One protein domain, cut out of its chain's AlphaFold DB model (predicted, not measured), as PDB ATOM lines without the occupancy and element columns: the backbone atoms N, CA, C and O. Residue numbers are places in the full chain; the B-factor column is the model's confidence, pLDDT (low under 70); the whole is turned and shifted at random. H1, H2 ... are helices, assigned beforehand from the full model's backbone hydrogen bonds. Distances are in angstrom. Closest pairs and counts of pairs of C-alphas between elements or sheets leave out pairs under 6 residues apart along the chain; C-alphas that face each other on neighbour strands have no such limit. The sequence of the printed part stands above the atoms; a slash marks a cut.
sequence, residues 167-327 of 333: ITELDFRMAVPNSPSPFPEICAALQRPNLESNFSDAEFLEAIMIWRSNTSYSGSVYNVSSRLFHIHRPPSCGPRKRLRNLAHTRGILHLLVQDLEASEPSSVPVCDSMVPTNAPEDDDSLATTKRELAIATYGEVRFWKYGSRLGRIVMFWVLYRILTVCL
ATOM      1  N   ILE A 167     134.296 108.354 135.715       78.29
ATOM      2  CA  ILE A 167     134.074 109.224 134.551       78.29
ATOM      3  C   ILE A 167     134.239 108.424 133.264       78.29
ATOM      4  O   ILE A 167     133.343 108.405 132.426       78.29
ATOM      5  N   THR A 168     135.363 107.716 133.136       78.63
ATOM      6  CA  THR A 168     135.642 106.847 131.986       78.63
ATOM      7  C   THR A 168     134.598 105.742 131.867       78.63
ATOM      8  O   THR A 168     134.132 105.443 130.771       78.63
ATOM      9  N   GLU A 169     134.197 105.162 132.998       74.75
ATOM     10  CA  GLU A 169     133.174 104.120 133.045       74.75
ATOM     11  C   GLU A 169     131.799 104.645 132.604       74.75
ATOM     12  O   GLU A 169     131.090 103.988 131.841       74.75
ATOM     13  N   LEU A 170     131.417 105.835 133.070       74.91
ATOM     14  CA  LEU A 170     130.173 106.499 132.698       74.91
ATOM     15  C   LEU A 170     130.154 106.848 131.209       74.91
ATOM     16  O   LEU A 170     129.180 106.516 130.533       74.91
ATOM     17  N   ASP A 171     131.222 107.459 130.696       80.77
ATOM     18  CA  ASP A 171     131.354 107.815 129.282       80.77
ATOM     19  C   ASP A 171     131.256 106.583 128.376       80.77
ATOM     20  O   ASP A 171     130.436 106.531 127.458       80.77
ATOM     21  N   PHE A 172     132.016 105.534 128.703       76.27
ATOM     22  CA  PHE A 172     131.991 104.276 127.963       76.27
ATOM     23  C   PHE A 172     130.591 103.650 127.929       76.27
ATOM     24  O   PHE A 172     130.178 103.103 126.908       76.27
ATOM     25  N   ARG A 173     129.834 103.738 129.028       69.16
ATOM     26  CA  ARG A 173     128.472 103.187 129.115       69.16
ATOM     27  C   ARG A 173     127.425 104.036 128.409       69.16
ATOM     28  O   ARG A 173     126.436 103.481 127.933       69.16
ATOM     29  N   MET A 174     127.643 105.346 128.351       70.63
ATOM     30  CA  MET A 174     126.805 106.287 127.612       70.63
ATOM     31  C   MET A 174     127.072 106.266 126.106       70.63
ATOM     32  O   MET A 174     126.227 106.716 125.331       70.63
ATOM     33  N   ALA A 175     128.196 105.694 125.670       72.88
ATOM     34  CA  ALA A 175     128.451 105.437 124.265       72.88
ATOM     35  C   ALA A 175     127.444 104.420 123.698       72.88
ATOM     36  O   ALA A 175     127.204 103.340 124.248       72.88
ATOM     37  N   VAL A 176     126.860 104.762 122.550       65.89
ATOM     38  CA  VAL A 176     125.961 103.886 121.794       65.89
ATOM     39  C   VAL A 176     126.684 103.440 120.523       65.89
ATOM     40  O   VAL A 176     127.393 104.248 119.921       65.89
ATOM     41  N   PRO A 177     126.518 102.190 120.052       71.51
ATOM     42  CA  PRO A 177     127.050 101.801 118.752       71.51
ATOM     43  C   PRO A 177     126.587 102.780 117.665       71.51
ATOM     44  O   PRO A 177     125.388 102.992 117.484       71.51
ATOM     45  N   ASN A 178     127.540 103.363 116.936       75.17
ATOM     46  CA  ASN A 178     127.312 104.335 115.856       75.17
ATOM     47  C   ASN A 178     126.789 105.723 116.279       75.17
ATOM     48  O   ASN A 178     126.355 106.484 115.416       75.17
ATOM     49  N   SER A 179     126.832 106.086 117.563       72.83
ATOM     50  CA  SER A 179     126.537 107.451 118.023       72.83
ATOM     51  C   SER A 179     127.578 107.894 119.051       72.83
ATOM     52  O   SER A 179     127.991 107.079 119.877       72.83
ATOM     53  N   PRO A 180     128.004 109.170 119.039       76.49
ATOM     54  CA  PRO A 180     128.869 109.683 120.091       76.49
ATOM     55  C   PRO A 180     128.184 109.554 121.455       76.49
ATOM     56  O   PRO A 180     126.955 109.644 121.558       76.49
ATOM     57  N   SER A 181     128.995 109.332 122.489       79.90
ATOM     58  CA  SER A 181     128.543 109.430 123.874       79.90
ATOM     59  C   SER A 181     128.045 110.858 124.134       79.90
ATOM     60  O   SER A 181     128.718 111.809 123.737       79.90
ATOM     61  N   PRO A 182     126.891 111.045 124.791       79.22
ATOM     62  CA  PRO A 182     126.436 112.353 125.258       79.22
ATOM     63  C   PRO A 182     127.196 112.837 126.501       79.22
ATOM     64  O   PRO A 182     127.022 113.980 126.914       79.22
ATOM     65  N   PHE A 183     128.029 111.999 127.126       82.57
ATOM     66  CA  PHE A 183     128.731 112.368 128.353       82.57
ATOM     67  C   PHE A 183     129.619 113.615 128.203       82.57
ATOM     68  O   PHE A 183     129.491 114.504 129.042       82.57
ATOM     69  N   PRO A 184     130.415 113.792 127.128       84.15
ATOM     70  CA  PRO A 184     131.153 115.035 126.905       84.15
ATOM     71  C   PRO A 184     130.252 116.275 126.838       84.15
ATOM     72  O   PRO A 184     130.645 117.337 127.312       84.15
ATOM     73  N   GLU A 185     129.033 116.157 126.300       84.14
ATOM     74  CA  GLU A 185     128.072 117.267 126.252       84.14
ATOM     75  C   GLU A 185     127.478 117.572 127.633       84.14
ATOM     76  O   GLU A 185     127.313 118.739 127.990       84.14
ATOM     77  N   ILE A 186     127.196 116.535 128.430       82.33
ATOM     78  CA  ILE A 186     126.769 116.674 129.829       82.33
ATOM     79  C   ILE A 186     127.865 117.381 130.631       82.33
ATOM     80  O   ILE A 186     127.606 118.351 131.339       82.33
ATOM     81  N   CYS A 187     129.112 116.955 130.466       84.14
ATOM     82  CA  CYS A 187     130.279 117.575 131.075       84.14
ATOM     83  C   CYS A 187     130.469 119.033 130.628       84.14
ATOM     84  O   CYS A 187     130.728 119.913 131.451       84.14
ATOM     85  N   ALA A 188     130.273 119.315 129.337       86.33
ATOM     86  CA  ALA A 188     130.331 120.668 128.794       86.33
ATOM     87  C   ALA A 188     129.229 121.580 129.361       86.33
ATOM     88  O   ALA A 188     129.458 122.782 129.511       86.33
ATOM     89  N   ALA A 189     128.068 121.032 129.737       85.73
ATOM     90  CA  ALA A 189     126.980 121.794 130.344       85.73
ATOM     91  C   ALA A 189     127.362 122.426 131.698       85.73
ATOM     92  O   ALA A 189     126.817 123.471 132.051       85.73
ATOM     93  N   LEU A 190     128.347 121.865 132.412       81.80
ATOM     94  CA  LEU A 190     128.916 122.459 133.632       81.80
ATOM     95  C   LEU A 190     129.934 123.574 133.368       81.80
ATOM     96  O   LEU A 190     130.466 124.143 134.318       81.80
ATOM     97  N   GLN A 191     130.257 123.867 132.105       82.36
ATOM     98  CA  GLN A 191     131.325 124.803 131.724       82.36
ATOM     99  C   GLN A 191     132.701 124.417 132.309       82.36
ATOM    100  O   GLN A 191     133.585 125.259 132.460       82.36
ATOM    101  N   ARG A 192     132.902 123.128 132.625       76.25
ATOM    102  CA  ARG A 192     134.159 122.562 133.136       76.25
ATOM    103  C   ARG A 192     134.673 121.482 132.176       76.25
ATOM    104  O   ARG A 192     134.441 120.307 132.423       76.25
ATOM    105  N   PRO A 193     135.362 121.841 131.079       65.74
ATOM    106  CA  PRO A 193     135.817 120.861 130.086       65.74
ATOM    107  C   PRO A 193     136.901 119.906 130.621       65.74
ATOM    108  O   PRO A 193     137.006 118.778 130.149       65.74
ATOM    109  N   ASN A 194     137.676 120.327 131.626       68.59
ATOM    110  CA  ASN A 194     138.752 119.531 132.218       68.59
ATOM    111  C   ASN A 194     138.267 118.860 133.506       68.59
ATOM    112  O   ASN A 194     138.506 119.343 134.612       68.59
ATOM    113  N   LEU A 195     137.562 117.748 133.345       65.16
ATOM    114  CA  LEU A 195     136.975 116.955 134.423       65.16
ATOM    115  C   LEU A 195     137.986 116.045 135.143       65.16
ATOM    116  O   LEU A 195     137.658 114.939 135.557       65.16
ATOM    117  N   GLU A 196     139.228 116.503 135.307       66.15
ATOM    118  CA  GLU A 196     140.203 115.782 136.137       66.15
ATOM    119  C   GLU A 196     139.837 115.835 137.630       66.15
ATOM    120  O   GLU A 196     140.300 115.014 138.419       66.15
ATOM    121  N   SER A 197     138.985 116.779 138.033       63.17
ATOM    122  CA  SER A 197     138.492 116.905 139.399       63.17
ATOM    123  C   SER A 197     137.203 116.109 139.619       63.17
ATOM    124  O   SER A 197     136.245 116.202 138.852       63.17
ATOM    125  N   ASN A 198     137.179 115.348 140.721       70.74
ATOM    126  CA  ASN A 198     135.985 114.685 141.242       70.74
ATOM    127  C   ASN A 198     134.844 115.708 141.351       70.74
ATOM    128  O   ASN A 198     134.921 116.635 142.157       70.74
ATOM    129  N   PHE A 199     133.793 115.545 140.555       74.76
ATOM    130  CA  PHE A 199     132.551 116.282 140.747       74.76
ATOM    131  C   PHE A 199     131.715 115.600 141.822       74.76
ATOM    132  O   PHE A 199     131.735 114.378 141.981       74.76
ATOM    133  N   SER A 200     130.957 116.400 142.559       79.30
ATOM    134  CA  SER A 200     129.945 115.883 143.471       79.30
ATOM    135  C   SER A 200     128.753 115.305 142.699       79.30
ATOM    136  O   SER A 200     128.428 115.745 141.595       79.30
ATOM    137  N   ASP A 201     128.032 114.361 143.313       70.09
ATOM    138  CA  ASP A 201     126.781 113.828 142.757       70.09
ATOM    139  C   ASP A 201     125.782 114.934 142.377       70.09
ATOM    140  O   ASP A 201     125.038 114.802 141.406       70.09
ATOM    141  N   ALA A 202     125.743 116.016 143.163       73.13
ATOM    142  CA  ALA A 202     124.851 117.146 142.938       73.13
ATOM    143  C   ALA A 202     125.221 117.910 141.660       73.13
ATOM    144  O   ALA A 202     124.337 118.187 140.851       73.13
ATOM    145  N   GLU A 203     126.514 118.170 141.445       81.62
ATOM    146  CA  GLU A 203     127.014 118.809 140.222       81.62
ATOM    147  C   GLU A 203     126.716 117.948 138.991       81.62
ATOM    148  O   GLU A 203     126.279 118.467 137.970       81.62
ATOM    149  N   PHE A 204     126.878 116.624 139.071       79.56
ATOM    150  CA  PHE A 204     126.569 115.756 137.929       79.56
ATOM    151  C   PHE A 204     125.084 115.748 137.570       79.56
ATOM    152  O   PHE A 204     124.714 115.779 136.397       79.56
ATOM    153  N   LEU A 205     124.214 115.713 138.579       75.87
ATOM    154  CA  LEU A 205     122.772 115.769 138.354       75.87
ATOM    155  C   LEU A 205     122.354 117.114 137.758       75.87
ATOM    156  O   LEU A 205     121.549 117.140 136.827       75.87
ATOM    157  N   GLU A 206     122.932 118.211 138.243       80.12
ATOM    158  CA  GLU A 206     122.739 119.541 137.666       80.12
ATOM    159  C   GLU A 206     123.206 119.587 136.202       80.12
ATOM    160  O   GLU A 206     122.460 120.052 135.339       80.12
ATOM    161  N   ALA A 207     124.368 119.006 135.891       82.21
ATOM    162  CA  ALA A 207     124.896 118.893 134.530       82.21
ATOM    163  C   ALA A 207     123.898 118.236 133.573       82.21
ATOM    164  O   ALA A 207     123.631 118.743 132.485       82.21
ATOM    165  N   ILE A 208     123.308 117.117 134.002       77.61
ATOM    166  CA  ILE A 208     122.320 116.374 133.218       77.61
ATOM    167  C   ILE A 208     121.060 117.213 133.010       77.61
ATOM    168  O   ILE A 208     120.497 117.204 131.915       77.61
ATOM    169  N   MET A 209     120.615 117.953 134.030       77.83
ATOM    170  CA  MET A 209     119.457 118.839 133.913       77.83
ATOM    171  C   MET A 209     119.708 119.983 132.923       77.83
ATOM    172  O   MET A 209     118.851 120.230 132.076       77.83
ATOM    173  N   ILE A 210     120.876 120.630 132.985       81.84
ATOM    174  CA  ILE A 210     121.263 121.719 132.073       81.84
ATOM    175  C   ILE A 210     121.428 121.192 130.643       81.84
ATOM    176  O   ILE A 210     120.897 121.765 129.689       81.84
ATOM    177  N   TRP A 211     122.131 120.073 130.469       82.87
ATOM    178  CA  TRP A 211     122.282 119.429 129.165       82.87
ATOM    179  C   TRP A 211     120.922 119.074 128.564       82.87
ATOM    180  O   TRP A 211     120.647 119.375 127.400       82.87
ATOM    181  N   ARG A 212     120.017 118.516 129.373       74.45
ATOM    182  CA  ARG A 212     118.654 118.199 128.945       74.45
ATOM    183  C   ARG A 212     117.841 119.443 128.583       74.45
ATOM    184  O   ARG A 212     117.045 119.368 127.654       74.45
ATOM    185  N   SER A 213     117.991 120.563 129.292       79.80
ATOM    186  CA  SER A 213     117.280 121.800 128.937       79.80
ATOM    187  C   SER A 213     117.815 122.444 127.657       79.80
ATOM    188  O   SER A 213     117.060 123.112 126.955       79.80
ATOM    189  N   ASN A 214     119.099 122.243 127.354       81.11
ATOM    190  CA  ASN A 214     119.765 122.837 126.192       81.11
ATOM    191  C   ASN A 214     119.629 121.986 124.929       81.11
ATOM    192  O   ASN A 214     119.625 122.511 123.816       81.11
ATOM    193  N   THR A 215     119.512 120.670 125.079       74.50
ATOM    194  CA  THR A 215     119.239 119.784 123.955       74.50
ATOM    195  C   THR A 215     117.768 119.923 123.573       74.50
ATOM    196  O   THR A 215     116.871 119.655 124.366       74.50
ATOM    197  N   SER A 216     117.483 120.325 122.331       67.61
ATOM    198  CA  SER A 216     116.113 120.437 121.790       67.61
ATOM    199  C   SER A 216     115.422 119.072 121.606       67.61
ATOM    200  O   SER A 216     114.573 118.899 120.731       67.61
ATOM    201  N   TYR A 217     115.818 118.069 122.389       61.97
ATOM    202  CA  TYR A 217     115.363 116.703 122.270       61.97
ATOM    203  C   TYR A 217     113.928 116.598 122.791       61.97
ATOM    204  O   TYR A 217     113.676 116.554 123.990       61.97
ATOM    205  N   SER A 218     112.970 116.517 121.868       56.88
ATOM    206  CA  SER A 218     111.543 116.301 122.154       56.88
ATOM    207  C   SER A 218     111.211 114.867 122.597       56.88
ATOM    208  O   SER A 218     110.043 114.511 122.760       56.88
ATOM    209  N   GLY A 219     112.226 114.015 122.775       58.07
ATOM    210  CA  GLY A 219     112.056 112.643 123.234       58.07
ATOM    211  C   GLY A 219     111.567 112.584 124.679       58.07
ATOM    212  O   GLY A 219     111.929 113.415 125.511       58.07
ATOM    213  N   SER A 220     110.767 111.563 124.998       57.64
ATOM    214  CA  SER A 220     110.438 111.279 126.389       57.64
ATOM    215  C   SER A 220     111.727 111.094 127.188       57.64
ATOM    216  O   SER A 220     112.750 110.626 126.692       57.64
ATOM    217  N   VAL A 221     111.658 111.435 128.461       54.41
ATOM    218  CA  VAL A 221     112.677 111.140 129.466       54.41
ATOM    219  C   VAL A 221     113.224 109.726 129.332       54.41
ATOM    220  O   VAL A 221     114.431 109.508 129.342       54.41
ATOM    221  N   TYR A 222     112.302 108.783 129.155       53.05
ATOM    222  CA  TYR A 222     112.611 107.387 128.959       53.05
ATOM    223  C   TYR A 222     113.489 107.187 127.726       53.05
ATOM    224  O   TYR A 222     114.467 106.482 127.839       53.05
ATOM    225  N   ASN A 223     113.258 107.874 126.602       58.56
ATOM    226  CA  ASN A 223     114.164 107.803 125.450       58.56
ATOM    227  C   ASN A 223     115.571 108.324 125.759       58.56
ATOM    228  O   ASN A 223     116.537 107.742 125.278       58.56
ATOM    229  N   VAL A 224     115.701 109.399 126.539       58.73
ATOM    230  CA  VAL A 224     117.015 109.927 126.937       58.73
ATOM    231  C   VAL A 224     117.729 108.921 127.835       58.73
ATOM    232  O   VAL A 224     118.857 108.544 127.543       58.73
ATOM    233  N   SER A 225     117.060 108.403 128.865       60.11
ATOM    234  CA  SER A 225     117.616 107.367 129.739       60.11
ATOM    235  C   SER A 225     117.892 106.055 128.992       60.11
ATOM    236  O   SER A 225     118.930 105.436 129.200       60.11
ATOM    237  N   SER A 226     117.009 105.648 128.078       59.45
ATOM    238  CA  SER A 226     117.166 104.469 127.224       59.45
ATOM    239  C   SER A 226     118.328 104.611 126.252       59.45
ATOM    240  O   SER A 226     118.962 103.609 125.953       59.45
ATOM    241  N   ARG A 227     118.644 105.827 125.791       57.58
ATOM    242  CA  ARG A 227     119.847 106.095 124.994       57.58
ATOM    243  C   ARG A 227     121.104 106.149 125.848       57.58
ATOM    244  O   ARG A 227     122.098 105.550 125.469       57.58
ATOM    245  N   LEU A 228     121.044 106.832 126.989       61.74
ATOM    246  CA  LEU A 228     122.175 106.979 127.907       61.74
ATOM    247  C   LEU A 228     122.616 105.642 128.505       61.74
ATOM    248  O   LEU A 228     123.791 105.455 128.779       61.74
ATOM    249  N   PHE A 229     121.681 104.726 128.750       61.95
ATOM    250  CA  PHE A 229     121.962 103.513 129.523       61.95
ATOM    251  C   PHE A 229     121.435 102.239 128.874       61.95
ATOM    252  O   PHE A 229     121.369 101.203 129.529       61.95
ATOM    253  N   HIS A 230     121.039 102.302 127.601       58.83
ATOM    254  CA  HIS A 230     120.514 101.159 126.848       58.83
ATOM    255  C   HIS A 230     119.257 100.512 127.458       58.83
ATOM    256  O   HIS A 230     118.935  99.367 127.146       58.83
ATOM    257  N   ILE A 231     118.460 101.269 128.228       57.27
ATOM    258  CA  ILE A 231     117.151 100.849 128.793       57.27
ATOM    259  C   ILE A 231     116.089 100.617 127.689       57.27
ATOM    260  O   ILE A 231     114.891 100.632 127.943       57.27
ATOM    261  N   HIS A 232     116.477 100.483 126.417       46.58
ATOM    262  CA  HIS A 232     115.590 100.012 125.347       46.58
ATOM    263  C   HIS A 232     115.251  98.530 125.487       46.58
ATOM    264  O   HIS A 232     114.277  98.070 124.887       46.58
ATOM    265  N   ARG A 233     116.000  97.778 126.303       51.02
ATOM    266  CA  ARG A 233     115.424  96.558 126.852       51.02
ATOM    267  C   ARG A 233     114.255  97.001 127.737       51.02
ATOM    268  O   ARG A 233     114.503  97.753 128.678       51.02
ATOM    269  N   PRO A 234     112.996  96.584 127.473       47.69
ATOM    270  CA  PRO A 234     111.983  96.667 128.519       47.69
ATOM    271  C   PRO A 234     112.642  96.084 129.766       47.69
ATOM    272  O   PRO A 234     113.294  95.041 129.613       47.69
ATOM    273  N   PRO A 235     112.581  96.777 130.923       52.35
ATOM    274  CA  PRO A 235     113.333  96.367 132.093       52.35
ATOM    275  C   PRO A 235     113.122  94.873 132.229       52.35
ATOM    276  O   PRO A 235     111.977  94.409 132.202       52.35
ATOM    277  N   SER A 236     114.223  94.119 132.271       54.79
ATOM    278  CA  SER A 236     114.185  92.645 132.283       54.79
ATOM    279  C   SER A 236     113.203  92.111 133.341       54.79
ATOM    280  O   SER A 236     112.713  90.989 133.256       54.79
ATOM    281  N   CYS A 237     112.882  92.970 134.312       58.63
ATOM    282  CA  CYS A 237     111.793  92.988 135.277       58.63
ATOM    283  C   CYS A 237     110.358  92.747 134.734       58.63
ATOM    284  O   CYS A 237     109.395  93.176 135.360       58.63
ATOM    285  N   GLY A 238     110.162  92.020 133.635       67.60
ATOM    286  CA  GLY A 238     108.874  91.429 133.273       67.60
ATOM    287  C   GLY A 238     107.687  92.407 133.138       67.60
ATOM    288  O   GLY A 238     107.855  93.594 132.864       67.60
ATOM    289  N   PRO A 239     106.443  91.913 133.282       78.74
ATOM    290  CA  PRO A 239     105.244  92.737 133.134       78.74
ATOM    291  C   PRO A 239     105.180  93.836 134.205       78.74
ATOM    292  O   PRO A 239     105.481  93.575 135.367       78.74
ATOM    293  N   ARG A 240     104.660  95.028 133.870       80.56
ATOM    294  CA  ARG A 240     104.473  96.156 134.818       80.56
ATOM    295  C   ARG A 240     103.793  95.749 136.135       80.56
ATOM    296  O   ARG A 240     104.157  96.236 137.198       80.56
ATOM    297  N   LYS A 241     102.837  94.816 136.075       81.96
ATOM    298  CA  LYS A 241     102.162  94.249 137.256       81.96
ATOM    299  C   LYS A 241     103.145  93.570 138.221       81.96
ATOM    300  O   LYS A 241     103.012  93.708 139.429       81.96
ATOM    301  N   ARG A 242     104.153  92.868 137.697       84.61
ATOM    302  CA  ARG A 242     105.195  92.207 138.492       84.61
ATOM    303  C   ARG A 242     106.106  93.225 139.174       84.61
ATOM    304  O   ARG A 242     106.332  93.100 140.371       84.61
ATOM    305  N   LEU A 243     106.568  94.235 138.433       85.63
ATOM    306  CA  LEU A 243     107.333  95.365 138.979       85.63
ATOM    307  C   LEU A 243     106.593  96.029 140.139       85.63
ATOM    308  O   LEU A 243     107.154  96.176 141.222       85.63
ATOM    309  N   ARG A 244     105.310  96.342 139.930       87.55
ATOM    310  CA  ARG A 244     104.457  96.925 140.963       87.55
ATOM    311  C   ARG A 244     104.361  96.021 142.184       87.55
ATOM    312  O   ARG A 244     104.556  96.492 143.295       87.55
ATOM    313  N   ASN A 245     104.127  94.723 142.015       87.72
ATOM    314  CA  ASN A 245     104.033  93.821 143.165       87.72
ATOM    315  C   ASN A 245     105.366  93.704 143.930       87.72
ATOM    316  O   ASN A 245     105.366  93.715 145.156       87.72
ATOM    317  N   LEU A 246     106.503  93.651 143.227       89.23
ATOM    318  CA  LEU A 246     107.832  93.656 143.854       89.23
ATOM    319  C   LEU A 246     108.122  94.972 144.592       89.23
ATOM    320  O   LEU A 246     108.758  94.961 145.643       89.23
ATOM    321  N   ALA A 247     107.626  96.105 144.089       91.05
ATOM    322  CA  ALA A 247     107.758  97.399 144.756       91.05
ATOM    323  C   ALA A 247     107.034  97.449 146.120       91.05
ATOM    324  O   ALA A 247     107.414  98.230 147.000       91.05
ATOM    325  N   HIS A 248     106.037  96.587 146.340       90.52
ATOM    326  CA  HIS A 248     105.364  96.448 147.634       90.52
ATOM    327  C   HIS A 248     106.124  95.551 148.622       90.52
ATOM    328  O   HIS A 248     105.818  95.568 149.816       90.52
ATOM    329  N   THR A 249     107.146  94.812 148.178       89.30
ATOM    330  CA  THR A 249     107.976  93.997 149.069       89.30
ATOM    331  C   THR A 249     108.722  94.895 150.058       89.30
ATOM    332  O   THR A 249     109.504  95.779 149.690       89.30
ATOM    333  N   ARG A 250     108.480  94.676 151.354       89.32
ATOM    334  CA  ARG A 250     109.149  95.421 152.424       89.32
ATOM    335  C   ARG A 250     110.653  95.150 152.367       89.32
ATOM    336  O   ARG A 250     111.072  94.003 152.312       89.32
ATOM    337  N   GLY A 251     111.454  96.214 152.392       89.02
ATOM    338  CA  GLY A 251     112.912  96.095 152.357       89.02
ATOM    339  C   GLY A 251     113.496  95.769 150.982       89.02
ATOM    340  O   GLY A 251     114.678  95.460 150.912       89.02
ATOM    341  N   ILE A 252     112.722  95.884 149.890       91.97
ATOM    342  CA  ILE A 252     113.216  95.592 148.534       91.97
ATOM    343  C   ILE A 252     114.546  96.292 148.231       91.97
ATOM    344  O   ILE A 252     115.477  95.636 147.794       91.97
ATOM    345  N   LEU A 253     114.688  97.582 148.556       91.82
ATOM    346  CA  LEU A 253     115.928  98.333 148.317       91.82
ATOM    347  C   LEU A 253     117.143  97.719 149.021       91.82
ATOM    348  O   LEU A 253     118.211  97.649 148.425       91.82
ATOM    349  N   HIS A 254     116.972  97.253 150.259       91.94
ATOM    350  CA  HIS A 254     118.045  96.602 151.005       91.94
ATOM    351  C   HIS A 254     118.464  95.294 150.327       91.94
ATOM    352  O   HIS A 254     119.649  95.058 150.141       91.94
ATOM    353  N   LEU A 255     117.493  94.503 149.868       91.83
ATOM    354  CA  LEU A 255     117.744  93.233 149.181       91.83
ATOM    355  C   LEU A 255     118.408  93.434 147.811       91.83
ATOM    356  O   LEU A 255     119.266  92.644 147.428       91.83
ATOM    357  N   LEU A 256     118.064  94.508 147.088       93.10
ATOM    358  CA  LEU A 256     118.749  94.874 145.845       93.10
ATOM    359  C   LEU A 256     120.213  95.246 146.109       93.10
ATOM    360  O   LEU A 256     121.098  94.768 145.409       93.10
ATOM    361  N   VAL A 257     120.476  96.082 147.119       91.21
ATOM    362  CA  VAL A 257     121.844  96.499 147.471       91.21
ATOM    363  C   VAL A 257     122.674  95.308 147.952       91.21
ATOM    364  O   VAL A 257     123.797  95.143 147.490       91.21
ATOM    365  N   GLN A 258     122.100  94.437 148.784       90.77
ATOM    366  CA  GLN A 258     122.756  93.221 149.264       90.77
ATOM    367  C   GLN A 258     123.177  92.293 148.112       90.77
ATOM    368  O   GLN A 258     124.276  91.743 148.125       90.77
ATOM    369  N   ASP A 259     122.340  92.139 147.082       90.58
ATOM    370  CA  ASP A 259     122.702  91.353 145.896       90.58
ATOM    371  C   ASP A 259     123.778  92.036 145.043       90.58
ATOM    372  O   ASP A 259     124.671  91.376 144.516       90.58
ATOM    373  N   LEU A 260     123.758  93.370 144.946       89.87
ATOM    374  CA  LEU A 260     124.831  94.111 144.277       89.87
ATOM    375  C   LEU A 260     126.166  93.998 145.037       89.87
ATOM    376  O   LEU A 260     127.220  93.975 144.398       89.87
ATOM    377  N   GLU A 261     126.131  93.888 146.365       89.99
ATOM    378  CA  GLU A 261     127.296  93.661 147.232       89.99
ATOM    379  C   GLU A 261     127.871  92.241 147.133       89.99
ATOM    380  O   GLU A 261     129.041  92.025 147.482       89.99
ATOM    381  N   ALA A 262     127.097  91.277 146.623       87.70
ATOM    382  CA  ALA A 262     127.573  89.919 146.403       87.70
ATOM    383  C   ALA A 262     128.728  89.904 145.382       87.70
ATOM    384  O   ALA A 262     128.701  90.574 144.340       87.70
ATOM    385  N   SER A 263     129.781  89.143 145.697       74.23
ATOM    386  CA  SER A 263     130.990  89.031 144.867       74.23
ATOM    387  C   SER A 263     130.671  88.536 143.461       74.23
ATOM    388  O   SER A 263     131.166  89.091 142.481       74.23
ATOM    389  N   GLU A 264     129.781  87.556 143.368       78.49
ATOM    390  CA  GLU A 264     129.250  87.041 142.116       78.49
ATOM    391  C   GLU A 264     127.756  87.364 142.067       78.49
ATOM    392  O   GLU A 264     127.041  87.018 143.010       78.49
ATOM    393  N   PRO A 265     127.269  88.059 141.022       68.69
ATOM    394  CA  PRO A 265     125.842  88.298 140.883       68.69
ATOM    395  C   PRO A 265     125.137  86.943 140.833       68.69
ATOM    396  O   PRO A 265     125.494  86.088 140.019       68.69
ATOM    397  N   SER A 266     124.160  86.746 141.719       70.19
ATOM    398  CA  SER A 266     123.415  85.494 141.797       70.19
ATOM    399  C   SER A 266     122.881  85.114 140.412       70.19
ATOM    400  O   SER A 266     122.280  85.937 139.706       70.19
ATOM    401  N   SER A 267     123.086  83.851 140.018       78.41
ATOM    402  CA  SER A 267     122.566  83.315 138.753       78.41
ATOM    403  C   SER A 267     121.044  83.461 138.665       78.41
ATOM    404  O   SER A 267     120.502  83.657 137.575       78.41
ATOM    405  N   VAL A 268     120.368  83.453 139.818       80.82
ATOM    406  CA  VAL A 268     118.944  83.756 139.966       80.82
ATOM    407  C   VAL A 268     118.795  85.169 140.544       80.82
ATOM    408  O   VAL A 268     119.205  85.392 141.684       80.82
ATOM    409  N   PRO A 269     118.211  86.136 139.809       78.18
ATOM    410  CA  PRO A 269     117.962  87.472 140.345       78.18
ATOM    411  C   PRO A 269     117.163  87.420 141.644       78.18
ATOM    412  O   PRO A 269     116.194  86.669 141.743       78.18
ATOM    413  N   VAL A 270     117.470  88.311 142.589       84.09
ATOM    414  CA  VAL A 270     116.643  88.499 143.796       84.09
ATOM    415  C   VAL A 270     115.176  88.755 143.435       84.09
ATOM    416  O   VAL A 270     114.267  88.241 144.078       84.09
ATOM    417  N   CYS A 271     114.920  89.480 142.346       81.29
ATOM    418  CA  CYS A 271     113.560  89.726 141.868       81.29
ATOM    419  C   CYS A 271     112.831  88.468 141.357       81.29
ATOM    420  O   CYS A 271     111.600  88.484 141.268       81.29
ATOM    421  N   ASP A 272     113.556  87.406 140.993       82.32
ATOM    422  CA  ASP A 272     113.001  86.133 140.507       82.32
ATOM    423  C   ASP A 272     112.680  85.155 141.636       82.32
ATOM    424  O   ASP A 272     111.732  84.386 141.508       82.32
ATOM    425  N   SER A 273     113.405  85.212 142.753       82.03
ATOM    426  CA  SER A 273     113.139  84.358 143.917       82.03
ATOM    427  C   SER A 273     112.013  84.882 144.817       82.03
ATOM    428  O   SER A 273     111.461  84.136 145.626       82.03
ATOM    429  N   MET A 274     111.653  86.160 144.688       84.75
ATOM    430  CA  MET A 274     110.650  86.799 145.533       84.75
ATOM    431  C   MET A 274     109.216  86.415 145.165       84.75
ATOM    432  O   MET A 274     108.767  86.605 144.033       84.75
ATOM    433  N   VAL A 275     108.452  85.989 146.174       81.10
ATOM    434  CA  VAL A 275     106.994  85.872 146.077       81.10
ATOM    435  C   VAL A 275     106.395  87.280 146.179       81.10
ATOM    436  O   VAL A 275     106.633  87.961 147.178       81.10
ATOM    437  N   PRO A 276     105.633  87.748 145.176       75.89
ATOM    438  CA  PRO A 276     105.046  89.076 145.227       75.89
ATOM    439  C   PRO A 276     104.024  89.178 146.367       75.89
ATOM    440  O   PRO A 276     103.102  88.367 146.455       75.89
ATOM    441  N   THR A 277     104.167  90.185 147.228       77.02
ATOM    442  CA  THR A 277     103.208  90.437 148.310       77.02
ATOM    443  C   THR A 277     101.967  91.124 147.744       77.02
ATOM    444  O   THR A 277     102.067  92.198 147.152       77.02
ATOM    445  N   ASN A 278     100.786  90.531 147.947       76.87
ATOM    446  CA  ASN A 278      99.504  91.172 147.646       76.87
ATOM    447  C   ASN A 278      99.230  92.260 148.697       76.87
ATOM    448  O   ASN A 278      98.564  92.007 149.698       76.87
ATOM    449  N   ALA A 279      99.809  93.444 148.519       72.43
ATOM    450  CA  ALA A 279      99.504  94.601 149.351       72.43
ATOM    451  C   ALA A 279      98.271  95.344 148.798       72.43
ATOM    452  O   ALA A 279      98.068  95.342 147.580       72.43
ATOM    453  N   PRO A 280      97.442  95.966 149.661       72.82
ATOM    454  CA  PRO A 280      96.386  96.868 149.208       72.82
ATOM    455  C   PRO A 280      97.004  98.020 148.400       72.82
ATOM    456  O   PRO A 280      98.093  98.480 148.742       72.82
ATOM    457  N   GLU A 281      96.323  98.458 147.333       69.49
ATOM    458  CA  GLU A 281      96.749  99.529 146.409       69.49
ATOM    459  C   GLU A 281      96.733 100.932 147.059       69.49
ATOM    460  O   GLU A 281      96.266 101.897 146.461       69.49
ATOM    461  N   ASP A 282      97.201 101.047 148.302       69.82
ATOM    462  CA  ASP A 282      97.136 102.283 149.072       69.82
ATOM    463  C   ASP A 282      98.092 103.357 148.516       69.82
ATOM    464  O   ASP A 282      99.194 103.080 148.032       69.82
ATOM    465  N   ASP A 283      97.618 104.597 148.615       62.93
ATOM    466  CA  ASP A 283      97.786 105.754 147.716       62.93
ATOM    467  C   ASP A 283      99.198 106.378 147.587       62.93
ATOM    468  O   ASP A 283      99.369 107.463 147.026       62.93
ATOM    469  N   ASP A 284     100.260 105.713 148.055       75.31
ATOM    470  CA  ASP A 284     101.637 106.228 147.966       75.31
ATOM    471  C   ASP A 284     102.250 105.979 146.572       75.31
ATOM    472  O   ASP A 284     103.340 105.416 146.405       75.31
ATOM    473  N   SER A 285     101.542 106.446 145.539       82.32
ATOM    474  CA  SER A 285     101.899 106.308 144.121       82.32
ATOM    475  C   SER A 285     103.350 106.708 143.843       82.32
ATOM    476  O   SER A 285     104.053 106.021 143.096       82.32
ATOM    477  N   LEU A 286     103.846 107.760 144.502       84.73
ATOM    478  CA  LEU A 286     105.219 108.233 144.353       84.73
ATOM    479  C   LEU A 286     106.248 107.279 144.975       84.73
ATOM    480  O   LEU A 286     107.285 107.023 144.362       84.73
ATOM    481  N   ALA A 287     105.995 106.751 146.177       86.76
ATOM    482  CA  ALA A 287     106.925 105.834 146.834       86.76
ATOM    483  C   ALA A 287     107.018 104.510 146.066       86.76
ATOM    484  O   ALA A 287     108.119 103.998 145.846       86.76
ATOM    485  N   THR A 288     105.879 104.004 145.590       87.89
ATOM    486  CA  THR A 288     105.808 102.822 144.727       87.89
ATOM    487  C   THR A 288     106.534 103.066 143.408       87.89
ATOM    488  O   THR A 288     107.378 102.259 143.032       87.89
ATOM    489  N   THR A 289     106.328 104.221 142.764       87.04
ATOM    490  CA  THR A 289     107.038 104.586 141.523       87.04
ATOM    491  C   THR A 289     108.555 104.637 141.729       87.04
ATOM    492  O   THR A 289     109.305 104.095 140.922       87.04
ATOM    493  N   LYS A 290     109.029 105.222 142.837       90.09
ATOM    494  CA  LYS A 290     110.461 105.233 143.183       90.09
ATOM    495  C   LYS A 290     111.017 103.817 143.363       90.09
ATOM    496  O   LYS A 290     112.100 103.514 142.874       90.09
ATOM    497  N   ARG A 291     110.279 102.920 144.019       91.07
ATOM    498  CA  ARG A 291     110.702 101.519 144.182       91.07
ATOM    499  C   ARG A 291     110.685 100.743 142.866       91.07
ATOM    500  O   ARG A 291     111.631 100.007 142.609       91.07
ATOM    501  N   GLU A 292     109.673 100.937 142.021       89.69
ATOM    502  CA  GLU A 292     109.636 100.383 140.658       89.69
ATOM    503  C   GLU A 292     110.878 100.823 139.865       89.69
ATOM    504  O   GLU A 292     111.528 100.001 139.218       89.69
ATOM    505  N   LEU A 293     111.265 102.096 139.986       89.38
ATOM    506  CA  LEU A 293     112.450 102.643 139.333       89.38
ATOM    507  C   LEU A 293     113.748 102.023 139.848       89.38
ATOM    508  O   LEU A 293     114.632 101.708 139.056       89.38
ATOM    509  N   ALA A 294     113.865 101.815 141.159       91.93
ATOM    510  CA  ALA A 294     115.017 101.144 141.749       91.93
ATOM    511  C   ALA A 294     115.137  99.690 141.262       91.93
ATOM    512  O   ALA A 294     116.229  99.253 140.915       91.93
ATOM    513  N   ILE A 295     114.022  98.959 141.161       90.78
ATOM    514  CA  ILE A 295     114.017  97.586 140.630       90.78
ATOM    515  C   ILE A 295     114.451  97.574 139.161       90.78
ATOM    516  O   ILE A 295     115.287  96.757 138.782       90.78
ATOM    517  N   ALA A 296     113.934  98.501 138.348       86.66
ATOM    518  CA  ALA A 296     114.347  98.646 136.954       86.66
ATOM    519  C   ALA A 296     115.848  98.967 136.842       86.66
ATOM    520  O   ALA A 296     116.564  98.309 136.097       86.66
ATOM    521  N   THR A 297     116.334  99.912 137.651       88.55
ATOM    522  CA  THR A 297     117.754 100.295 137.723       88.55
ATOM    523  C   THR A 297     118.638  99.094 138.054       88.55
ATOM    524  O   THR A 297     119.624  98.838 137.368       88.55
ATOM    525  N   TYR A 298     118.276  98.336 139.091       90.61
ATOM    526  CA  TYR A 298     118.978  97.115 139.478       90.61
ATOM    527  C   TYR A 298     118.974  96.084 138.342       90.61
ATOM    528  O   TYR A 298     120.008  95.482 138.054       90.61
ATOM    529  N   GLY A 299     117.829  95.918 137.675       85.97
ATOM    530  CA  GLY A 299     117.663  95.023 136.536       85.97
ATOM    531  C   GLY A 299     118.643  95.310 135.401       85.97
ATOM    532  O   GLY A 299     119.122  94.365 134.788       85.97
ATOM    533  N   GLU A 300     118.984  96.577 135.166       83.07
ATOM    534  CA  GLU A 300     119.970  96.966 134.154       83.07
ATOM    535  C   GLU A 300     121.411  96.806 134.661       83.07
ATOM    536  O   GLU A 300     122.236  96.150 134.023       83.07
ATOM    537  N   VAL A 301     121.702  97.341 135.848       85.94
ATOM    538  CA  VAL A 301     123.052  97.403 136.434       85.94
ATOM    539  C   VAL A 301     123.604  96.016 136.758       85.94
ATOM    540  O   VAL A 301     124.791  95.765 136.577       85.94
ATOM    541  N   ARG A 302     122.778  95.062 137.196       84.33
ATOM    542  CA  ARG A 302     123.270  93.746 137.646       84.33
ATOM    543  C   ARG A 302     124.001  92.936 136.564       84.33
ATOM    544  O   ARG A 302     124.822  92.088 136.892       84.33
ATOM    545  N   PHE A 303     123.688  93.164 135.286       80.67
ATOM    546  CA  PHE A 303     124.296  92.432 134.166       80.67
ATOM    547  C   PHE A 303     125.600  93.062 133.680       80.67
ATOM    548  O   PHE A 303     126.268  92.531 132.792       80.67
ATOM    549  N   TRP A 304     125.950  94.221 134.221       80.80
ATOM    550  CA  TRP A 304     127.136  94.941 133.827       80.80
ATOM    551  C   TRP A 304     128.377  94.322 134.486       80.80
ATOM    552  O   TRP A 304     128.350  93.879 135.635       80.80
ATOM    553  N   LYS A 305     129.493  94.288 133.751       80.76
ATOM    554  CA  LYS A 305     130.798  93.925 134.316       80.76
ATOM    555  C   LYS A 305     131.361  95.135 135.054       80.76
ATOM    556  O   LYS A 305     131.298  96.237 134.519       80.76
ATOM    557  N   TYR A 306     131.901  94.925 136.250       79.40
ATOM    558  CA  TYR A 306     132.514  95.974 137.065       79.40
ATOM    559  C   TYR A 306     133.870  95.505 137.570       79.40
ATOM    560  O   TYR A 306     134.010  94.342 137.942       79.40
ATOM    561  N   GLY A 307     134.833  96.424 137.641       79.22
ATOM    562  CA  GLY A 307     136.131  96.154 138.269       79.22
ATOM    563  C   GLY A 307     136.056  96.031 139.795       79.22
ATOM    564  O   GLY A 307     136.963  95.487 140.412       79.22
ATOM    565  N   SER A 308     134.979  96.516 140.424       83.07
ATOM    566  CA  SER A 308     134.798  96.439 141.876       83.07
ATOM    567  C   SER A 308     133.322  96.396 142.287       83.07
ATOM    568  O   SER A 308     132.437  96.860 141.564       83.07
ATOM    569  N   ARG A 309     133.060  95.868 143.492       84.03
ATOM    570  CA  ARG A 309     131.724  95.865 144.117       84.03
ATOM    571  C   ARG A 309     131.220  97.283 144.391       84.03
ATOM    572  O   ARG A 309     130.075  97.599 144.087       84.03
ATOM    573  N   LEU A 310     132.103  98.153 144.881       82.71
ATOM    574  CA  LEU A 310     131.783  99.557 145.125       82.71
ATOM    575  C   LEU A 310     131.350 100.264 143.834       82.71
ATOM    576  O   LEU A 310     130.321 100.932 143.826       82.71
ATOM    577  N   GLY A 311     132.072 100.052 142.726       82.48
ATOM    578  CA  GLY A 311     131.712 100.619 141.423       82.48
ATOM    579  C   GLY A 311     130.314 100.198 140.961       82.48
ATOM    580  O   GLY A 311     129.561 101.023 140.449       82.48
ATOM    581  N   ARG A 312     129.913  98.946 141.223       84.55
ATOM    582  CA  ARG A 312     128.558  98.452 140.932       84.55
ATOM    583  C   ARG A 312     127.480  99.206 141.717       84.55
ATOM    584  O   ARG A 312     126.497  99.651 141.127       84.55
ATOM    585  N   ILE A 313     127.668  99.370 143.026       87.68
ATOM    586  CA  ILE A 313     126.711 100.054 143.915       87.68
ATOM    587  C   ILE A 313     126.609 101.542 143.568       87.68
ATOM    588  O   ILE A 313     125.510 102.089 143.491       87.68
ATOM    589  N   VAL A 314     127.744 102.191 143.307       84.82
ATOM    590  CA  VAL A 314     127.782 103.595 142.876       84.82
ATOM    591  C   VAL A 314     127.002 103.765 141.575       84.82
ATOM    592  O   VAL A 314     126.121 104.618 141.496       84.82
ATOM    593  N   MET A 315     127.240 102.905 140.583       83.72
ATOM    594  CA  MET A 315     126.535 102.972 139.301       83.72
ATOM    595  C   MET A 315     125.030 102.721 139.431       83.72
ATOM    596  O   MET A 315     124.248 103.374 138.741       83.72
ATOM    597  N   PHE A 316     124.611 101.841 140.345       90.25
ATOM    598  CA  PHE A 316     123.202 101.693 140.707       90.25
ATOM    599  C   PHE A 316     122.600 103.008 141.213       90.25
ATOM    600  O   PHE A 316     121.587 103.459 140.681       90.25
ATOM    601  N   TRP A 317     123.222 103.660 142.195       90.98
ATOM    602  CA  TRP A 317     122.678 104.896 142.762       90.98
ATOM    603  C   TRP A 317     122.700 106.065 141.781       90.98
ATOM    604  O   TRP A 317     121.729 106.822 141.731       90.98
ATOM    605  N   VAL A 318     123.760 106.188 140.979       83.99
ATOM    606  CA  VAL A 318     123.853 107.193 139.912       83.99
ATOM    607  C   VAL A 318     122.703 107.002 138.928       83.99
ATOM    608  O   VAL A 318     121.923 107.928 138.718       83.99
ATOM    609  N   LEU A 319     122.520 105.789 138.397       84.06
ATOM    610  CA  LEU A 319     121.453 105.516 137.437       84.06
ATOM    611  C   LEU A 319     120.061 105.731 138.048       84.06
ATOM    612  O   LEU A 319     119.213 106.382 137.437       84.06
ATOM    613  N   TYR A 320     119.840 105.262 139.277       89.05
ATOM    614  CA  TYR A 320     118.587 105.464 139.999       89.05
ATOM    615  C   TYR A 320     118.266 106.953 140.185       89.05
ATOM    616  O   TYR A 320     117.130 107.380 139.959       89.05
ATOM    617  N   ARG A 321     119.254 107.771 140.574       85.96
ATOM    618  CA  ARG A 321     119.064 109.217 140.750       85.96
ATOM    619  C   ARG A 321     118.790 109.915 139.428       85.96
ATOM    620  O   ARG A 321     117.857 110.713 139.371       85.96
ATOM    621  N   ILE A 322     119.531 109.575 138.373       79.73
ATOM    622  CA  ILE A 322     119.307 110.127 137.031       79.73
ATOM    623  C   ILE A 322     117.882 109.836 136.587       79.73
ATOM    624  O   ILE A 322     117.169 110.760 136.208       79.73
ATOM    625  N   LEU A 323     117.441 108.583 136.720       82.58
ATOM    626  CA  LEU A 323     116.078 108.158 136.422       82.58
ATOM    627  C   LEU A 323     115.030 108.873 137.289       82.58
ATOM    628  O   LEU A 323     113.951 109.210 136.801       82.58
ATOM    629  N   THR A 324     115.347 109.148 138.556       84.51
ATOM    630  CA  THR A 324     114.440 109.843 139.479       84.51
ATOM    631  C   THR A 324     114.256 111.314 139.111       84.51
ATOM    632  O   THR A 324     113.128 111.793 139.114       84.51
ATOM    633  N   VAL A 325     115.334 112.026 138.759       78.82
ATOM    634  CA  VAL A 325     115.279 113.417 138.252       78.82
ATOM    635  C   VAL A 325     114.561 113.481 136.908       78.82
ATOM    636  O   VAL A 325     113.906 114.456 136.550       78.82
ATOM    637  N   CYS A 326     114.703 112.404 136.154       72.77
ATOM    638  CA  CYS A 326     114.090 112.222 134.870       72.77
ATOM    639  C   CYS A 326     112.558 112.106 134.969       72.77
ATOM    640  O   CYS A 326     111.880 112.662 134.106       72.77
ATOM    641  N   LEU A 327     112.002 111.453 135.995       74.41
ATOM    642  CA  LEU A 327     110.551 111.312 136.168       74.41
ATOM    643  C   LEU A 327     109.845 112.683 136.131       74.41
ATOM    644  O   LEU A 327     110.225 113.584 136.880       74.41
TER     645      LEU A 327
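AT A GLANCE: This is residues 167 to 327 of the 333 residues of an uncharacterized protein of Fonsecaea pedrosoi CBS 271.37 (UniProt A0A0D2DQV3). The longest helix, H9, runs through the middle between two groups of helices, H1 to H4 on one side and H5 to H8 on the other. H8 and H9 make a helical hairpin, and H6 joins them in a bundle, three helices packed together. The printed part has 161 residues with nine named helices, H1 to H9 in order, and no named strand: all helix. It is compact, with a radius of gyration of the C-alphas of 16.5 A, and spans 49 by 36 by 30 A.

IN THESE COORDINATES: H1 is residues 167 to 174, from C-alpha 167 at (134.074, 109.224, 134.551). H2 is 183 to 189, H3 201 to 214 (20.1 A), H4 221 to 229, H5 240 to 247, H6 252 to 261, H7 270 to 273, H8 285 to 301 (24.2 A) and H9 309 to 326 (25.8 A), ending with C-alpha 326 at (114.090, 112.222, 134.870).

HOW THE PARTS SIT: Distances here join closest C-alphas. H1 touches H2 (Asp 171 and Phe 183, 5.3 A) and H4 (Met 174 and Leu 228, 4.7 A). H2 touches residues 207 to 211 of H3, about perpendicular at 83 degrees (Ile 186 and Trp 211, 5.3 A). The hub H9 touches H3 (Leu 205 and Ile 322, 6.8 A), H4 (Val 221 and Cys 326, 5.7 A), H6 (Glu 261 and Arg 309, 5.8 A) and H8 (Thr 297 and Tyr 320, 5.7 A), the last at a steep tilt of 43 degrees, opposite ways. Residues 288 to 295 of H8 touch H5 (Ala 247 and Arg 291, 5.1 A), and 291 to 298 touch H6 at a shallow tilt of 18 degrees (Leu 256 and Tyr 298, 6.8 A). H6 and H7 only just touch, with 3 pairs of C-alphas within 8 A. H2 and H9 are apart. Every O i to N i+4 pair is within hydrogen-bond range in H1 to H6, H8 and H9; H7 is too short for one.

THE WHOLE: The farthest C-alphas, Asn 194 and Pro 280, are 51.0 A apart. The printed part has no cut; links H2 to H3 and H7 to H8 are long. Mean pLDDT of the printed part is 77.8, with 34 residues under 70, among them 216 to 238.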